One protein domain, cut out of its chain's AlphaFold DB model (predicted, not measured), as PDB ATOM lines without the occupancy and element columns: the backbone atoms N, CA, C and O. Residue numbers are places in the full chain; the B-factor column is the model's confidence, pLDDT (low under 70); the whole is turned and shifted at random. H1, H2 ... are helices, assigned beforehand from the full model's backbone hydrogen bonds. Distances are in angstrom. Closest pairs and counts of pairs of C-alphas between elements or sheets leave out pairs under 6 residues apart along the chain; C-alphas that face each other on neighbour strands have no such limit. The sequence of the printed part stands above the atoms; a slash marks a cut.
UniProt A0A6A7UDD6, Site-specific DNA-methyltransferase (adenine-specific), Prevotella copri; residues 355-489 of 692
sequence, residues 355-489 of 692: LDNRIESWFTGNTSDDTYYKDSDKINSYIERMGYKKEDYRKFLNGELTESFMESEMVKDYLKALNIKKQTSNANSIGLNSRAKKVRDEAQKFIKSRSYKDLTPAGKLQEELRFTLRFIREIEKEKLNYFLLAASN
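What this domain is: This is residues 355 to 489 of the 692 residues of the protein "Site-specific DNA-methyltransferase (adenine-specific)" of Prevotella copri (UniProt A0A6A7UDD6). One long helix, H9, forms the spine of this domain, and shorter helices pack along it: H1 and H7 on one side, and on the other H6, which crosses it steeply, and H3, which makes a steep corner with H9 near the end of H9, at residues 480 to 487. H4 and H5 lie between H3 and H6 on that second side, and the short H2 and H8 lie at opposite ends of the elongated whole. The printed part has 135 residues, with nine named helices, H1 to H9 in chain order, and no named strand; the class is all helix. It is compact, with a radius of gyration of the C-alphas of 16.0 A and spans of 48 by 30 by 25 A.

How they stand to each other: Start at H1, residues 355 to 363, which touches residues 473 to 485 of the hub, H9, residues 457 to 487. Their closest C-alphas, Ile 359 and Lys 477, are 6.6 A apart, at a shallow tilt of 30 degrees, opposite ways. H2, residues 370 to 373, touches no helix. H3, residues 376 to 386, touches residues 480 to 487 of H9, closest at the C-alphas of Lys 378 and Leu 484, 6.7 A, with a steep tilt of 69 degrees, only just short of perpendicular. H4, residues 390 to 397, touches H3 only at the corner, C-alphas 383 and 390 being closest at 6.4 A; H4 and H9 are near each other. H5, residues 403 to 406, touches H4, closest at C-alphas 392 and 405, 5.6 A. H6, residues 409 to 418, touches residues 468 to 472 of H9 at a steep tilt of 65 degrees, with C-alphas 414 and 472 closest at 6.5 A. H7, residues 434 to 446, touches residues 464 to 475 of H9 at a shallow tilt of 6 degrees, opposite ways; C-alphas 436 and 474 are closest at 5.2 A. H8, residues 450 to 453, is close to H9 but not clearly touching, C-alphas 452 and 460 being closest at 6.7 A. In H1, H3, H4, H6, H7 and H9 every O i to N i+4 pair is within hydrogen-bond range; H2, H5 and H8 are too short for such a pair.

Where its parts are: Find C-alpha 355 at (78.563, 158.856, 76.709), where H1 begins its 12.3 A. H3 is 15.7 A long, H6 14.5 A and H7 18.2 A from first to last C-alpha. Find C-alpha 457 at (90.774, 130.788, 101.877); from there H9 runs 43.7 A to C-alpha 487 at (74.940, 152.491, 67.352).

The domain as a whole: The C-alphas farthest apart, Asp 454 and Asn 489, are 51.6 A apart. The printed part has no cut. The link from H6 to H7, residues 419 to 433, is long; within it, residues 422 to 430 have pLDDT under 70, against a mean of 89.2 for the printed part.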
ATOM      1  N   LEU A 355      78.569 160.315  76.560       93.12
ATOM      2  CA  LEU A 355      78.563 158.856  76.709       93.12
ATOM      3  C   LEU A 355      79.527 158.367  77.795       93.12
ATOM      4  O   LEU A 355      79.151 157.487  78.569       93.12
ATOM      5  N   ASP A 356      80.724 158.951  77.906       93.50
ATOM      6  CA  ASP A 356      81.670 158.639  78.986       93.50
ATOM      7  C   ASP A 356      81.024 158.835  80.370       93.50
ATOM      8  O   ASP A 356      81.088 157.947  81.224       93.50
ATOM      9  N   ASN A 357      80.332 159.963  80.574       92.81
ATOM     10  CA  ASN A 357      79.631 160.256  81.828       92.81
ATOM     11  C   ASN A 357      78.481 159.273  82.094       92.81
ATOM     12  O   ASN A 357      78.303 158.815  83.226       92.81
ATOM     13  N   ARG A 358      77.704 158.925  81.057       91.25
ATOM     14  CA  ARG A 358      76.597 157.959  81.168       91.25
ATOM     15  C   ARG A 358      77.094 156.570  81.546       91.25
ATOM     16  O   ARG A 358      76.549 155.944  82.452       91.25
ATOM     17  N   ILE A 359      78.178 156.124  80.924       92.44
ATOM     18  CA  ILE A 359      78.796 154.835  81.225       92.44
ATOM     19  C   ILE A 359      79.344 154.819  82.645       92.44
ATOM     20  O   ILE A 359      79.114 153.851  83.368       92.44
ATOM     21  N   GLU A 360      80.013 155.881  83.096       92.06
ATOM     22  CA  GLU A 360      80.476 155.922  84.483       92.06
ATOM     23  C   GLU A 360      79.297 155.850  85.468       92.06
ATOM     24  O   GLU A 360      79.336 155.039  86.392       92.06
ATOM     25  N   SER A 361      78.210 156.588  85.212       91.06
ATOM     26  CA  SER A 361      76.977 156.527  86.011       91.06
ATOM     27  C   SER A 361      76.435 155.101  86.123       91.06
ATOM     28  O   SER A 361      76.250 154.602  87.237       91.06
ATOM     29  N   TRP A 362      76.254 154.397  85.001       90.81
ATOM     30  CA  TRP A 362      75.738 153.024  85.010       90.81
ATOM     31  C   TRP A 362      76.625 152.063  85.780       90.81
ATOM     32  O   TRP A 362      76.128 151.252  86.556       90.81
ATOM     33  N   PHE A 363      77.942 152.171  85.625       91.62
ATOM     34  CA  PHE A 363      78.862 151.321  86.368       91.62
ATOM     35  C   PHE A 363      78.915 151.692  87.865       91.62
ATOM     36  O   PHE A 363      79.355 150.879  88.670       91.62
ATOM     37  N   THR A 364      78.433 152.856  88.303       87.06
ATOM     38  CA  THR A 364      78.199 153.124  89.740       87.06
ATOM     39  C   THR A 364      76.852 152.603  90.252       87.06
ATOM     40  O   THR A 364      76.538 152.772  91.427       87.06
ATOM     41  N   GLY A 365      76.063 151.957  89.389       82.12
ATOM     42  CA  GLY A 365      74.701 151.511  89.675       82.12
ATOM     43  C   GLY A 365      73.654 152.624  89.601       82.12
ATOM     44  O   GLY A 365      72.488 152.405  89.934       82.12
ATOM     45  N   ASN A 366      74.045 153.823  89.157       83.94
ATOM     46  CA  ASN A 366      73.131 154.941  89.031       83.94
ATOM     47  C   ASN A 366      72.398 154.911  87.680       83.94
ATOM     48  O   ASN A 366      72.997 155.123  86.623       83.94
ATOM     49  N   THR A 367      71.087 154.686  87.756       81.25
ATOM     50  CA  THR A 367      70.134 154.637  86.632       81.25
ATOM     51  C   THR A 367      69.052 155.720  86.735       81.25
ATOM     52  O   THR A 367      68.074 155.686  85.988       81.25
ATOM     53  N   SER A 368      69.205 156.696  87.647       80.75
ATOM     54  CA  SER A 368      68.211 157.761  87.876       80.75
ATOM     55  C   SER A 368      67.869 158.526  86.602       80.75
ATOM     56  O   SER A 368      66.718 158.909  86.391       80.75
ATOM     57  N   ASP A 369      68.870 158.705  85.740       81.50
ATOM     58  CA  ASP A 369      68.768 159.603  84.598       81.50
ATOM     59  C   ASP A 369      68.374 158.896  83.292       81.50
ATOM     60  O   ASP A 369      68.163 159.550  82.272       81.50
ATOM     61  N   ASP A 370      68.231 157.569  83.315       80.62
ATOM     62  CA  ASP A 370      67.934 156.747  82.133       80.62
ATOM     63  C   ASP A 370      66.630 157.183  81.441       80.62
ATOM     64  O   ASP A 370      66.524 157.218  80.213       80.62
ATOM     65  N   THR A 371      65.634 157.575  82.240       75.12
ATOM     66  CA  THR A 371      64.340 158.063  81.740       75.12
ATOM     67  C   THR A 371      64.447 159.412  81.030       75.12
ATOM     68  O   THR A 371      63.724 159.644  80.060       75.12
ATOM     69  N   TYR A 372      65.367 160.281  81.461       79.38
ATOM     70  CA  TYR A 372      65.580 161.593  80.853       79.38
ATOM     71  C   TYR A 372      66.358 161.486  79.538       79.38
ATOM     72  O   TYR A 372      65.996 162.141  78.562       79.38
ATOM     73  N   TYR A 373      67.387 160.632  79.487       80.94
ATOM     74  CA  TYR A 373      68.248 160.483  78.308       80.94
ATOM     75  C   TYR A 373      67.744 159.466  77.274       80.94
ATOM     76  O   TYR A 373      68.248 159.451  76.151       80.94
ATOM     77  N   LYS A 374      66.735 158.647  77.611       76.62
ATOM     78  CA  LYS A 374      66.135 157.631  76.718       76.62
ATOM     79  C   LYS A 374      67.172 156.665  76.129       76.62
ATOM     80  O   LYS A 374      67.092 156.255  74.974       76.62
ATOM     81  N   ASP A 375      68.167 156.305  76.928       76.69
ATOM     82  CA  ASP A 375      69.309 155.480  76.527       76.69
ATOM     83  C   ASP A 375      69.196 154.017  76.992       76.69
ATOM     84  O   ASP A 375      70.009 153.177  76.595       76.69
ATOM     85  N   SER A 376      68.140 153.679  77.743       75.38
ATOM     86  CA  SER A 376      67.857 152.317  78.214       75.38
ATOM     87  C   SER A 376      67.781 151.284  77.086       75.38
ATOM     88  O   SER A 376      68.184 150.137  77.274       75.38
ATOM     89  N   ASP A 377      67.285 151.666  75.910       83.19
ATOM     90  CA  ASP A 377      67.195 150.754  74.767       83.19
ATOM     91  C   ASP A 377      68.573 150.435  74.193       83.19
ATOM     92  O   ASP A 377      68.850 149.286  73.856       83.19
ATOM     93  N   LYS A 378      69.489 151.409  74.186       82.12
ATOM     94  CA  LYS A 378      70.832 151.221  73.635       82.12
ATOM     95  C   LYS A 378      71.668 150.253  74.476       82.12
ATOM     96  O   LYS A 378      72.362 149.402  73.918       82.12
ATOM     97  N   ILE A 379      71.576 150.329  75.810       87.19
ATOM     98  CA  ILE A 379      72.236 149.348  76.687       87.19
ATOM     99  C   ILE A 379      71.591 147.961  76.560       87.19
ATOM    100  O   ILE A 379      72.301 146.960  76.556       87.19
ATOM    101  N   ASN A 380      70.267 147.882  76.379       89.62
ATOM    102  CA  ASN A 380      69.593 146.604  76.133       89.62
ATOM    103  C   ASN A 380      70.074 145.960  74.825       89.62
ATOM    104  O   ASN A 380      70.364 144.767  74.822       89.62
ATOM    105  N   SER A 381      70.232 146.741  73.750       91.38
ATOM    106  CA  SER A 381      70.792 146.250  72.486       91.38
ATOM    107  C   SER A 381      72.227 145.748  72.643       91.38
ATOM    108  O   SER A 381      72.593 144.755  72.020       91.38
ATOM    109  N   TYR A 382      73.039 146.389  73.491       93.75
ATOM    110  CA  TYR A 382      74.381 145.894  73.805       93.75
ATOM    111  C   TYR A 382      74.340 144.552  74.549       93.75
ATOM    112  O   TYR A 382      75.029 143.611  74.160       93.75
ATOM    113  N   ILE A 383      73.508 144.446  75.590       93.19
ATOM    114  CA  ILE A 383      73.323 143.217  76.378       93.19
ATOM    115  C   ILE A 383      72.899 142.058  75.468       93.19
ATOM    116  O   ILE A 383      73.492 140.981  75.536       93.19
ATOM    117  N   GLU A 384      71.919 142.294  74.590       92.19
ATOM    118  CA  GLU A 384      71.456 141.305  73.613       92.19
ATOM    119  C   GLU A 384      72.577 140.926  72.638       92.19
ATOM    120  O   GLU A 384      72.837 139.744  72.420       92.19
ATOM    121  N   ARG A 385      73.300 141.917  72.097       90.44
ATOM    122  CA  ARG A 385      74.412 141.698  71.161       90.44
ATOM    123  C   ARG A 385      75.527 140.847  71.760       90.44
ATOM    124  O   ARG A 385      76.141 140.063  71.041       90.44
ATOM    125  N   MET A 386      75.799 141.019  73.048       91.06
ATOM    126  CA  MET A 386      76.812 140.256  73.772       91.06
ATOM    127  C   MET A 386      76.311 138.889  74.260       91.06
ATOM    128  O   MET A 386      77.117 138.093  74.740       91.06
ATOM    129  N   GLY A 387      75.010 138.602  74.146       90.44
ATOM    130  CA  GLY A 387      74.411 137.350  74.613       90.44
ATOM    131  C   GLY A 387      74.332 137.237  76.140       90.44
ATOM    132  O   GLY A 387      74.321 136.130  76.679       90.44
ATOM    133  N   TYR A 388      74.307 138.361  76.862       92.62
ATOM    134  CA  TYR A 388      74.179 138.360  78.320       92.62
ATOM    135  C   TYR A 388      72.713 138.280  78.758       92.62
ATOM    136  O   TYR A 388      71.822 138.868  78.145       92.62
ATOM    137  N   LYS A 389      72.453 137.633  79.902       93.00
ATOM    138  CA  LYS A 389      71.159 137.772  80.585       93.00
ATOM    139  C   LYS A 389      71.037 139.192  81.141       93.00
ATOM    140  O   LYS A 389      71.922 139.673  81.848       93.00
ATOM    141  N   LYS A 390      69.913 139.858  80.864       92.12
ATOM    142  CA  LYS A 390      69.678 141.260  81.254       92.12
ATOM    143  C   LYS A 390      69.781 141.498  82.763       92.12
ATOM    144  O   LYS A 390      70.339 142.507  83.186       92.12
ATOM    145  N   GLU A 391      69.261 140.580  83.570       93.00
ATOM    146  CA  GLU A 391      69.326 140.671  85.034       93.00
ATOM    147  C   GLU A 391      70.758 140.527  85.559       93.00
ATOM    148  O   GLU A 391      71.180 141.309  86.410       93.00
ATOM    149  N   ASP A 392      71.523 139.590  84.994       95.00
ATOM    150  CA  ASP A 392      72.927 139.369  85.344       95.00
ATOM    151  C   ASP A 392      73.781 140.593  85.017       95.00
ATOM    152  O   ASP A 392      74.551 141.055  85.859       95.00
ATOM    153  N   TYR A 393      73.600 141.175  83.829       94.44
ATOM    154  CA  TYR A 393      74.347 142.368  83.439       94.44
ATOM    155  C   TYR A 393      74.023 143.569  84.340       94.44
ATOM    156  O   TYR A 393      74.917 144.309  84.738       94.44
ATOM    157  N   ARG A 394      72.753 143.745  84.730       91.62
ATOM    158  CA  ARG A 394      72.345 144.807  85.667       91.62
ATOM    159  C   ARG A 394      72.971 144.638  87.052       91.62
ATOM    160  O   ARG A 394      73.438 145.616  87.628       91.62
ATOM    161  N   LYS A 395      73.022 143.411  87.574       93.38
ATOM    162  CA  LYS A 395      73.726 143.108  88.829       93.38
ATOM    163  C   LYS A 395      75.228 143.375  88.712       93.38
ATOM    164  O   LYS A 395      75.805 144.007  89.596       93.38
ATOM    165  N   PHE A 396      75.833 143.013  87.582       95.06
ATOM    166  CA  PHE A 396      77.233 143.313  87.281       95.06
ATOM    167  C   PHE A 396      77.538 144.820  87.275       95.06
ATOM    168  O   PHE A 396      78.536 145.243  87.871       95.06
ATOM    169  N   LEU A 397      76.668 145.644  86.682       91.62
ATOM    170  CA  LEU A 397      76.791 147.107  86.730       91.62
ATOM    171  C   LEU A 397      76.797 147.629  88.177       91.62
ATOM    172  O   LEU A 397      77.632 148.466  88.521       91.62
ATOM    173  N   ASN A 398      75.975 147.037  89.051       90.06
ATOM    174  CA  ASN A 398      75.927 147.323  90.492       90.06
ATOM    175  C   ASN A 398      77.090 146.714  91.303       90.06
ATOM    176  O   ASN A 398      77.137 146.859  92.523       90.06
ATOM    177  N   GLY A 399      78.046 146.046  90.651       92.44
ATOM    178  CA  GLY A 399      79.221 145.466  91.304       92.44
ATOM    179  C   GLY A 399      79.040 144.038  91.825       92.44
ATOM    180  O   GLY A 399      79.886 143.566  92.582       92.44
ATOM    181  N   GLU A 400      77.982 143.335  91.423       93.00
ATOM    182  CA  GLU A 400      77.708 141.949  91.819       93.00
ATOM    183  C   GLU A 400      78.008 140.975  90.665       93.00
ATOM    184  O   GLU A 400      77.468 141.104  89.569       93.00
ATOM    185  N   LEU A 401      78.858 139.971  90.910       94.69
ATOM    186  CA  LEU A 401      79.111 138.875  89.967       94.69
ATOM    187  C   LEU A 401      78.227 137.678  90.331       94.69
ATOM    188  O   LEU A 401      78.514 136.982  91.306       94.69
ATOM    189  N   THR A 402      77.174 137.424  89.555       94.81
ATOM    190  CA  THR A 402      76.344 136.222  89.725       94.81
ATOM    191  C   THR A 402      77.042 134.980  89.168       94.81
ATOM    192  O   THR A 402      77.899 135.075  88.285       94.81
ATOM    193  N   GLU A 403      76.659 133.797  89.653       93.56
ATOM    194  CA  GLU A 403      77.176 132.525  89.128       93.56
ATOM    195  C   GLU A 403      76.876 132.382  87.628       93.56
ATOM    196  O   GLU A 403      77.782 132.110  86.843       93.56
ATOM    197  N   SER A 404      75.648 132.693  87.201       93.75
ATOM    198  CA  SER A 404      75.256 132.642  85.789       93.75
ATOM    199  C   SER A 404      75.990 133.658  84.910       93.75
ATOM    200  O   SER A 404      76.312 133.344  83.763       93.75
ATOM    201  N   PHE A 405      76.334 134.845  85.428       94.19
ATOM    202  CA  PHE A 405      77.178 135.798  84.700       94.19
ATOM    203  C   PHE A 405      78.588 135.241  84.481       94.19
ATOM    204  O   PHE A 405      79.129 135.307  83.374       94.19
ATOM    205  N   MET A 406      79.163 134.640  85.526       94.00
ATOM    206  CA  MET A 406      80.491 134.020  85.496       94.00
ATOM    207  C   MET A 406      80.567 132.813  84.551       94.00
ATOM    208  O   MET A 406      81.641 132.497  84.033       94.00
ATOM    209  N   GLU A 407      79.437 132.158  84.290       92.19
ATOM    210  CA  GLU A 407      79.327 131.045  83.347       92.19
ATOM    211  C   GLU A 407      79.217 131.470  81.877       92.19
ATOM    212  O   GLU A 407      79.399 130.620  80.994       92.19
ATOM    213  N   SER A 408      78.975 132.753  81.589       90.94
ATOM    214  CA  SER A 408      78.906 133.251  80.211       90.94
ATOM    215  C   SER A 408      80.227 133.043  79.457       90.94
ATOM    216  O   SER A 408      81.323 133.105  80.029       90.94
ATOM    217  N   GLU A 409      80.141 132.779  78.150       90.69
ATOM    218  CA  GLU A 409      81.321 132.488  77.320       90.69
ATOM    219  C   GLU A 409      82.338 133.635  77.340       90.69
ATOM    220  O   GLU A 409      83.531 133.408  77.553       90.69
ATOM    221  N   MET A 410      81.860 134.876  77.223       91.44
ATOM    222  CA  MET A 410      82.712 136.061  77.248       91.44
ATOM    223  C   MET A 410      83.425 136.240  78.595       91.44
ATOM    224  O   MET A 410      84.623 136.533  78.627       91.44
ATOM    225  N   VAL A 411      82.733 136.018  79.719       93.25
ATOM    226  CA  VAL A 411      83.355 136.147  81.046       93.25
ATOM    227  C   VAL A 411      84.416 135.071  81.255       93.25
ATOM    228  O   VAL A 411      85.496 135.376  81.769       93.25
ATOM    229  N   LYS A 412      84.203 133.843  80.769       92.06
ATOM    230  CA  LYS A 412      85.245 132.801  80.769       92.06
ATOM    231  C   LYS A 412      86.499 133.255  80.021       92.06
ATOM    232  O   LYS A 412      87.614 132.999  80.483       92.06
ATOM    233  N   ASP A 413      86.347 133.957  78.905       91.44
ATOM    234  CA  ASP A 413      87.480 134.506  78.160       91.44
ATOM    235  C   ASP A 413      88.145 135.688  78.879       91.44
ATOM    236  O   ASP A 413      89.381 135.762  78.909       91.44
ATOM    237  N   TYR A 414      87.379 136.545  79.561       93.88
ATOM    238  CA  TYR A 414      87.939 137.562  80.458       93.88
ATOM    239  C   TYR A 414      88.788 136.942  81.568       93.88
ATOM    240  O   TYR A 414      89.908 137.397  81.802       93.88
ATOM    241  N   LEU A 415      88.330 135.860  82.199       91.75
ATOM    242  CA  LEU A 415      89.091 135.156  83.236       91.75
ATOM    243  C   LEU A 415      90.399 134.565  82.693       91.75
ATOM    244  O   LEU A 415      91.448 134.677  83.340       91.75
ATOM    245  N   LYS A 416      90.373 133.992  81.481       90.31
ATOM    246  CA  LYS A 416      91.585 133.509  80.791       90.31
ATOM    247  C   LYS A 416      92.566 134.643  80.484       90.31
ATOM    248  O   LYS A 416      93.777 134.425  80.539       90.31
ATOM    249  N   ALA A 417      92.075 135.832  80.136       90.19
ATOM    250  CA  ALA A 417      92.915 136.991  79.835       90.19
ATOM    251  C   ALA A 417      93.475 137.665  81.097       90.19
ATOM    252  O   ALA A 417      94.630 138.105  81.096       90.19
ATOM    253  N   LEU A 418      92.687 137.709  82.171       91.19
ATOM    254  CA  LEU A 418      93.083 138.204  83.484       91.19
ATOM    255  C   LEU A 418      94.192 137.333  84.083       91.19
ATOM    256  O   LEU A 418      95.213 137.851  84.536       91.19
ATOM    257  N   ASN A 419      94.018 136.007  84.031       87.69
ATOM    258  CA  ASN A 419      95.026 135.013  84.402       87.69
ATOM    259  C   ASN A 419      95.767 135.356  85.710       87.69
ATOM    260  O   ASN A 419      97.000 135.404  85.744       87.69
ATOM    261  N   ILE A 420      95.017 135.634  86.785       85.94
ATOM    262  CA  ILE A 420      95.578 136.082  88.071       85.94
ATOM    263  C   ILE A 420      96.701 135.150  88.548       85.94
ATOM    264  O   ILE A 420      97.747 135.626  88.974       85.94
ATOM    265  N   LYS A 421      96.520 133.826  88.431       81.25
ATOM    266  CA  LYS A 421      97.383 132.811  89.064       81.25
ATOM    267  C   LYS A 421      98.625 132.391  88.263       81.25
ATOM    268  O   LYS A 421      99.456 131.675  88.816       81.25
ATOM    269  N   LYS A 422      98.800 132.795  86.994       68.56
ATOM    270  CA  LYS A 422      99.971 132.396  86.178       68.56
ATOM    271  C   LYS A 422     100.637 133.591  85.486       68.56
ATOM    272  O   LYS A 422     100.014 134.301  84.705       68.56
ATOM    273  N   GLN A 423     101.948 133.740  85.693       58.69
ATOM    274  CA  GLN A 423     102.822 134.614  84.898       58.69
ATOM    275  C   GLN A 423     103.457 133.843  83.737       58.69
ATOM    276  O   GLN A 423     104.667 133.650  83.682       58.69
ATOM    277  N   THR A 424     102.655 133.383  82.789       53.12
ATOM    278  CA  THR A 424     103.194 133.222  81.437       53.12
ATOM    279  C   THR A 424     103.009 134.549  80.714       53.12
ATOM    280  O   THR A 424     102.008 135.239  80.933       53.12
ATOM    281  N   SER A 425     103.973 134.926  79.871       47.56
ATOM    282  CA  SER A 425     103.807 135.947  78.834       47.56
ATOM    283  C   SER A 425     102.713 135.473  77.877       47.56
ATOM    284  O   SER A 425     102.967 134.931  76.808       47.56
ATOM    285  N   ASN A 426     101.464 135.562  78.322       52.47
ATOM    286  CA  ASN A 426     100.335 135.134  77.530       52.47
ATOM    287  C   ASN A 426     100.185 136.161  76.409       52.47
ATOM    288  O   ASN A 426     100.028 137.346  76.711       52.47
ATOM    289  N   ALA A 427     100.225 135.721  75.148       51.53
ATOM    290  CA  ALA A 427     100.010 136.579  73.977       51.53
ATOM    291  C   ALA A 427      98.727 137.429  74.116       51.53
ATOM    292  O   ALA A 427      98.662 138.549  73.622       51.53
ATOM    293  N   ASN A 428      97.766 136.945  74.913       53.44
ATOM    294  CA  ASN A 428      96.508 137.603  75.264       53.44
ATOM    295  C   ASN A 428      96.638 138.910  76.087       53.44
ATOM    296  O   ASN A 428      95.615 139.523  76.375       53.44
ATOM    297  N   SER A 429      97.829 139.337  76.540       58.97
ATOM    298  CA  SER A 429      98.013 140.666  77.172       58.97
ATOM    299  C   SER A 429      98.276 141.793  76.173       58.97
ATOM    300  O   SER A 429      98.088 142.967  76.505       58.97
ATOM    301  N   ILE A 430      98.756 141.451  74.976       63.22
ATOM    302  CA  ILE A 430      99.139 142.408  73.943       63.22
ATOM    303  C   ILE A 430      97.845 142.917  73.302       63.22
ATOM    304  O   ILE A 430      97.155 142.167  72.624       63.22
ATOM    305  N   GLY A 431      97.497 144.182  73.558       73.62
ATOM    306  CA  GLY A 431      96.277 144.815  73.036       73.62
ATOM    307  C   GLY A 431      95.127 144.966  74.037       73.62
ATOM    308  O   GLY A 431      94.069 145.453  73.656       73.62
ATOM    309  N   LEU A 432      95.306 144.591  75.311       85.94
ATOM    310  CA  LEU A 432      94.341 144.958  76.354       85.94
ATOM    311  C   LEU A 432      94.270 146.480  76.521       85.94
ATOM    312  O   LEU A 432      95.302 147.158  76.487       85.94
ATOM    313  N   ASN A 433      93.067 146.982  76.806       84.56
ATOM    314  CA  ASN A 433      92.859 148.350  77.270       84.56
ATOM    315  C   ASN A 433      93.833 148.691  78.412       84.56
ATOM    316  O   ASN A 433      94.087 147.873  79.302       84.56
ATOM    317  N   SER A 434      94.375 149.911  78.408       88.81
ATOM    318  CA  SER A 434      95.410 150.334  79.357       88.81
ATOM    319  C   SER A 434      94.963 150.257  80.824       88.81
ATOM    320  O   SER A 434      95.763 149.876  81.681       88.81
ATOM    321  N   ARG A 435      93.690 150.547  81.127       93.06
ATOM    322  CA  ARG A 435      93.112 150.441  82.477       93.06
ATOM    323  C   ARG A 435      92.940 148.981  82.889       93.06
ATOM    324  O   ARG A 435      93.398 148.600  83.965       93.06
ATOM    325  N   ALA A 436      92.400 148.138  82.009       94.00
ATOM    326  CA  ALA A 436      92.278 146.699  82.261       94.00
ATOM    327  C   ALA A 436      93.652 146.033  82.469       94.00
ATOM    328  O   ALA A 436      93.831 145.219  83.378       94.00
ATOM    329  N   LYS A 437      94.657 146.429  81.676       92.25
ATOM    330  CA  LYS A 437      96.044 145.974  81.831       92.25
ATOM    331  C   LYS A 437      96.615 146.358  83.199       92.25
ATOM    332  O   LYS A 437      97.166 145.491  83.870       92.25
ATOM    333  N   LYS A 438      96.415 147.604  83.653       93.94
ATOM    334  CA  LYS A 438      96.822 148.043  85.002       93.94
ATOM    335  C   LYS A 438      96.181 147.186  86.096       93.94
ATOM    336  O   LYS A 438      96.894 146.701  86.969       93.94
ATOM    337  N   VAL A 439      94.870 146.933  86.018       95.69
ATOM    338  CA  VAL A 439      94.166 146.074  86.991       95.69
ATOM    339  C   VAL A 439      94.745 144.659  87.005       95.69
ATOM    340  O   VAL A 439      94.962 144.092  88.075       95.69
ATOM    341  N   ARG A 440      95.031 144.086  85.832       92.81
ATOM    342  CA  ARG A 440      95.666 142.768  85.733       92.81
ATOM    343  C   ARG A 440      97.051 142.753  86.381       92.81
ATOM    344  O   ARG A 440      97.341 141.839  87.152       92.81
ATOM    345  N   ASP A 441      97.893 143.736  86.079       91.75
ATOM    346  CA  ASP A 441      99.254 143.817  86.615       91.75
ATOM    347  C   ASP A 441      99.234 143.993  88.147       91.75
ATOM    348  O   ASP A 441      99.983 143.320  88.865       91.75
ATOM    349  N   GLU A 442      98.316 144.819  88.667       94.44
ATOM    350  CA  GLU A 442      98.035 144.949  90.102       94.44
ATOM    351  C   GLU A 442      97.629 143.609  90.723       94.44
ATOM    352  O   GLU A 442      98.205 143.208  91.735       94.44
ATOM    353  N   ALA A 443      96.684 142.894  90.108       93.75
ATOM    354  CA  ALA A 443      96.180 141.621  90.614       93.75
ATOM    355  C   ALA A 443      97.291 140.561  90.689       93.75
ATOM    356  O   ALA A 443      97.488 139.916  91.721       93.75
ATOM    357  N   GLN A 444      98.074 140.423  89.613       91.81
ATOM    358  CA  GLN A 444      99.189 139.475  89.536       91.81
ATOM    359  C   GLN A 444     100.313 139.804  90.528       91.81
ATOM    360  O   GLN A 444     100.983 138.900  91.037       91.81
ATOM    361  N   LYS A 445     100.534 141.092  90.820       93.12
ATOM    362  CA  LYS A 445     101.470 141.531  91.861       93.12
ATOM    363  C   LYS A 445     100.910 141.259  93.259       93.12
ATOM    364  O   LYS A 445     101.642 140.766  94.119       93.12
ATOM    365  N   PHE A 446      99.625 141.533  93.483       94.56
ATOM    366  CA  PHE A 446      98.971 141.385  94.780       94.56
ATOM    367  C   PHE A 446      98.954 139.937  95.263       94.56
ATOM    368  O   PHE A 446      99.336 139.687  96.404       94.56
ATOM    369  N   ILE A 447      98.638 138.966  94.402       91.75
ATOM    370  CA  ILE A 447      98.605 137.549  94.808       91.75
ATOM    371  C   ILE A 447      99.965 136.981  95.245       91.75
ATOM    372  O   ILE A 447     100.047 135.929  95.879       91.75
ATOM    373  N   LYS A 448     101.065 137.669  94.921       89.88
ATOM    374  CA  LYS A 448     102.418 137.306  95.369       89.88
ATOM    375  C   LYS A 448     102.800 137.966  96.688       89.88
ATOM    376  O   LYS A 448     103.771 137.534  97.317       89.88
ATOM    377  N   SER A 449     102.076 139.013  97.077       94.19
ATOM    378  CA  SER A 449     102.338 139.772  98.291       94.19
ATOM    379  C   SER A 449     102.171 138.899  99.534       94.19
ATOM    380  O   SER A 449     101.423 137.919  99.543       94.19
ATOM    381  N   ARG A 450     102.874 139.275 100.605       94.69
ATOM    382  CA  ARG A 450     102.703 138.644 101.915       94.69
ATOM    383  C   ARG A 450     101.265 138.812 102.417       94.69
ATOM    384  O   ARG A 450     100.663 137.832 102.833       94.69
ATOM    385  N   SER A 451     100.694 140.002 102.219       93.88
ATOM    386  CA  SER A 451      99.313 140.329 102.579       93.88
ATOM    387  C   SER A 451      98.299 139.343 102.003       93.88
ATOM    388  O   SER A 451      97.423 138.909 102.733       93.88
ATOM    389  N   TYR A 452      98.434 138.933 100.737       94.38
ATOM    390  CA  TYR A 452      97.543 137.925 100.152       94.38
ATOM    391  C   TYR A 452      97.800 136.513 100.700       94.38
ATOM    392  O   TYR A 452      96.862 135.748 100.920       94.38
ATOM    393  N   LYS A 453      99.065 136.134 100.922       93.12
ATOM    394  CA  LYS A 453      99.416 134.794 101.425       93.12
ATOM    395  C   LYS A 453      98.843 134.534 102.817       93.12
ATOM    396  O   LYS A 453      98.384 133.413 103.051       93.12
ATOM    397  N   ASP A 454      98.813 135.574 103.647       95.69
ATOM    398  CA  ASP A 454      98.321 135.558 105.026       95.69
ATOM    399  C   ASP A 454      96.776 135.563 105.121       95.69
ATOM    400  O   ASP A 454      96.225 135.334 106.196       95.69
ATOM    401  N   LEU A 455      96.053 135.770 104.007       96.44
ATOM    402  CA  LEU A 455      94.587 135.691 103.977       96.44
ATOM    403  C   LEU A 455      94.074 134.253 104.155       96.44
ATOM    404  O   LEU A 455      94.651 133.279 103.651       96.44
ATOM    405  N   THR A 456      92.902 134.140 104.789       97.12
ATOM    406  CA  THR A 456      92.108 132.902 104.829       97.12
ATOM    407  C   THR A 456      91.679 132.483 103.414       97.12
ATOM    408  O   THR A 456      91.640 133.325 102.513       97.12
ATOM    409  N   PRO A 457      91.309 131.210 103.176       95.56
ATOM    410  CA  PRO A 457      90.774 130.788 101.877       95.56
ATOM    411  C   PRO A 457      89.590 131.645 101.396       95.56
ATOM    412  O   PRO A 457      89.546 132.019 100.225       95.56
ATOM    413  N   ALA A 458      88.688 132.029 102.306       95.56
ATOM    414  CA  ALA A 458      87.575 132.931 102.006       95.56
ATOM    415  C   ALA A 458      88.055 134.347 101.636       95.56
ATOM    416  O   ALA A 458      87.601 134.907 100.642       95.56
ATOM    417  N   GLY A 459      89.028 134.898 102.374       96.25
ATOM    418  CA  GLY A 459      89.617 136.204 102.061       96.25
ATOM    419  C   GLY A 459      90.348 136.224 100.714       96.25
ATOM    420  O   GLY A 459      90.241 137.191  99.963       96.25
ATOM    421  N   LYS A 460      91.040 135.131 100.359       94.94
ATOM    422  CA  LYS A 460      91.679 134.970  99.040       94.94
ATOM    423  C   LYS A 460      90.651 134.991  97.916       94.94
ATOM    424  O   LYS A 460      90.856 135.696  96.931       94.94
ATOM    425  N   LEU A 461      89.550 134.253  98.074       93.38
ATOM    426  CA  LEU A 461      88.462 134.229  97.097       93.38
ATOM    427  C   LEU A 461      87.822 135.615  96.929       93.38
ATOM    428  O   LEU A 461      87.594 136.045  95.802       93.38
ATOM    429  N   GLN A 462      87.589 136.335  98.029       94.44
ATOM    430  CA  GLN A 462      87.006 137.678  98.002       94.44
ATOM    431  C   GLN A 462      87.879 138.679  97.230       94.44
ATOM    432  O   GLN A 462      87.376 139.403  96.371       94.44
ATOM    433  N   GLU A 463      89.191 138.702  97.484       95.50
ATOM    434  CA  GLU A 463      90.107 139.587  96.754       95.50
ATOM    435  C   GLU A 463      90.261 139.176  95.281       95.50
ATOM    436  O   GLU A 463      90.300 140.036  94.400       95.50
ATOM    437  N   GLU A 464      90.284 137.874  94.973       94.44
ATOM    438  CA  GLU A 464      90.277 137.396  93.582       94.44
ATOM    439  C   GLU A 464      89.019 137.856  92.831       94.44
ATOM    440  O   GLU A 464      89.131 138.372  91.718       94.44
ATOM    441  N   LEU A 465      87.832 137.738  93.438       94.94
ATOM    442  CA  LEU A 465      86.574 138.228  92.861       94.94
ATOM    443  C   LEU A 465      86.573 139.748  92.688       94.94
ATOM    444  O   LEU A 465      86.110 140.247  91.664       94.94
ATOM    445  N   ARG A 466      87.155 140.493  93.634       96.19
ATOM    446  CA  ARG A 466      87.309 141.949  93.531       96.19
ATOM    447  C   ARG A 466      88.163 142.351  92.326       96.19
ATOM    448  O   ARG A 466      87.787 143.267  91.592       96.19
ATOM    449  N   PHE A 467      89.297 141.685  92.098       96.62
ATOM    450  CA  PHE A 467      90.127 141.939  90.914       96.62
ATOM    451  C   PHE A 467      89.435 141.508  89.620       96.62
ATOM    452  O   PHE A 467      89.505 142.244  88.636       96.62
ATOM    453  N   THR A 468      88.731 140.375  89.631       96.31
ATOM    454  CA  THR A 468      87.904 139.916  88.507       96.31
ATOM    455  C   THR A 468      86.862 140.958  88.120       96.31
ATOM    456  O   THR A 468      86.816 141.369  86.963       96.31
ATOM    457  N   LEU A 469      86.081 141.450  89.085       96.75
ATOM    458  CA  LEU A 469      85.068 142.474  88.856       96.75
ATOM    459  C   LEU A 469      85.684 143.744  88.260       96.75
ATOM    460  O   LEU A 469      85.213 144.229  87.234       96.75
ATOM    461  N   ARG A 470      86.759 144.268  88.869       96.56
ATOM    462  CA  ARG A 470      87.464 145.458  88.359       96.56
ATOM    463  C   ARG A 470      87.947 145.250  86.923       96.56
ATOM    464  O   ARG A 470      87.774 146.135  86.096       96.56
ATOM    465  N   PHE A 471      88.530 144.093  86.621       96.19
ATOM    466  CA  PHE A 471      89.076 143.799  85.297       96.19
ATOM    467  C   PHE A 471      87.986 143.721  84.225       96.19
ATOM    468  O   PHE A 471      88.116 144.364  83.185       96.19
ATOM    469  N   ILE A 472      86.906 142.978  84.493       96.25
ATOM    470  CA  ILE A 472      85.774 142.854  83.565       96.25
ATOM    471  C   ILE A 472      85.137 144.228  83.335       96.25
ATOM    472  O   ILE A 472      84.870 144.583  82.192       96.25
ATOM    473  N   ARG A 473      84.967 145.040  84.391       96.06
ATOM    474  CA  ARG A 473      84.399 146.395  84.282       96.06
ATOM    475  C   ARG A 473      85.194 147.302  83.353       96.06
ATOM    476  O   ARG A 473      84.579 147.975  82.540       96.06
ATOM    477  N   GLU A 474      86.525 147.311  83.415       95.88
ATOM    478  CA  GLU A 474      87.318 148.166  82.516       95.88
ATOM    479  C   GLU A 474      87.185 147.765  81.038       95.88
ATOM    480  O   GLU A 474      87.172 148.632  80.167       95.88
ATOM    481  N   ILE A 475      87.044 146.468  80.743       95.56
ATOM    482  CA  ILE A 475      86.860 145.981  79.368       95.56
ATOM    483  C   ILE A 475      85.435 146.248  78.876       95.56
ATOM    484  O   ILE A 475      85.240 146.738  77.766       95.56
ATOM    485  N   GLU A 476      84.434 145.952  79.702       96.12
ATOM    486  CA  GLU A 476      83.022 146.162  79.366       96.12
ATOM    487  C   GLU A 476      82.685 147.649  79.211       96.12
ATOM    488  O   GLU A 476      81.981 148.003  78.271       96.12
ATOM    489  N   LYS A 477      83.252 148.535  80.046       95.75
ATOM    490  CA  LYS A 477      83.136 149.993  79.872       95.75
ATOM    491  C   LYS A 477      83.604 150.426  78.484       95.75
ATOM    492  O   LYS A 477      82.902 151.173  77.811       95.75
ATOM    493  N   GLU A 478      84.772 149.952  78.048       95.62
ATOM    494  CA  GLU A 478      85.319 150.283  76.729       95.62
ATOM    495  C   GLU A 478      84.429 149.755  75.597       95.62
ATOM    496  O   GLU A 478      84.097 150.495  74.670       95.62
ATOM    497  N   LYS A 479      84.016 148.486  75.667       96.06
ATOM    498  CA  LYS A 479      83.163 147.883  74.637       96.06
ATOM    499  C   LYS A 479      81.809 148.573  74.534       96.06
ATOM    500  O   LYS A 479      81.396 148.901  73.424       96.06
ATOM    501  N   LEU A 480      81.144 148.810  75.667       95.94
ATOM    502  CA  LEU A 480      79.858 149.503  75.711       95.94
ATOM    503  C   LEU A 480      79.985 150.909  75.119       95.94
ATOM    504  O   LEU A 480      79.144 151.307  74.322       95.94
ATOM    505  N   ASN A 481      81.064 151.631  75.426       96.25
ATOM    506  CA  ASN A 481      81.307 152.968  74.888       96.25
ATOM    507  C   ASN A 481      81.307 153.007  73.361       96.25
ATOM    508  O   ASN A 481      80.479 153.680  72.745       96.25
ATOM    509  N   TYR A 482      82.184 152.223  72.741       97.06
ATOM    510  CA  TYR A 482      82.292 152.220  71.287       97.06
ATOM    511  C   TYR A 482      81.103 151.538  70.608       97.06
ATOM    512  O   TYR A 482      80.785 151.889  69.473       97.06
ATOM    513  N   PHE A 483      80.399 150.630  71.292       96.94
ATOM    514  CA  PHE A 483      79.109 150.137  70.816       96.94
ATOM    515  C   PHE A 483      78.088 151.272  70.729       96.94
ATOM    516  O   PHE A 483      77.450 151.428  69.695       96.94
ATOM    517  N   LEU A 484      77.955 152.096  71.773       95.81
ATOM    518  CA  LEU A 484      77.008 153.213  71.794       95.81
ATOM    519  C   LEU A 484      77.372 154.307  70.786       95.81
ATOM    520  O   LEU A 484      76.472 154.852  70.144       95.81
ATOM    521  N   LEU A 485      78.664 154.596  70.603       96.56
ATOM    522  CA  LEU A 485      79.140 155.503  69.555       96.56
ATOM    523  C   LEU A 485      78.761 154.994  68.160       96.56
ATOM    524  O   LEU A 485      78.219 155.758  67.364       96.56
ATOM    525  N   ALA A 486      79.003 153.709  67.880       96.69
ATOM    526  CA  ALA A 486      78.680 153.100  66.593       96.69
ATOM    527  C   ALA A 486      77.164 152.959  66.368       96.69
ATOM    528  O   ALA A 486      76.684 153.188  65.262       96.69
ATOM    529  N   ALA A 487      76.398 152.622  67.409       94.44
ATOM    530  CA  ALA A 487      74.940 152.491  67.352       94.44
ATOM    531  C   ALA A 487      74.240 153.846  67.195       94.44
ATOM    532  O   ALA A 487      73.087 153.901  66.780       94.44
ATOM    533  N   SER A 488      74.927 154.937  67.543       93.69
ATOM    534  CA  SER A 488      74.421 156.299  67.374       93.69
ATOM    535  C   SER A 488      74.788 156.907  66.017       93.69
ATOM    536  O   SER A 488      74.487 158.076  65.801       93.69
ATOM    537  N   ASN A 489      75.410 156.145  65.103       95.94
ATOM    538  CA  ASN A 489      75.610 156.576  63.720       95.94
ATOM    539  C   ASN A 489      74.230 156.791  63.064       95.94
ATOM    540  O   ASN A 489      73.457 155.836  62.979       95.94
TER     541      ASN A 489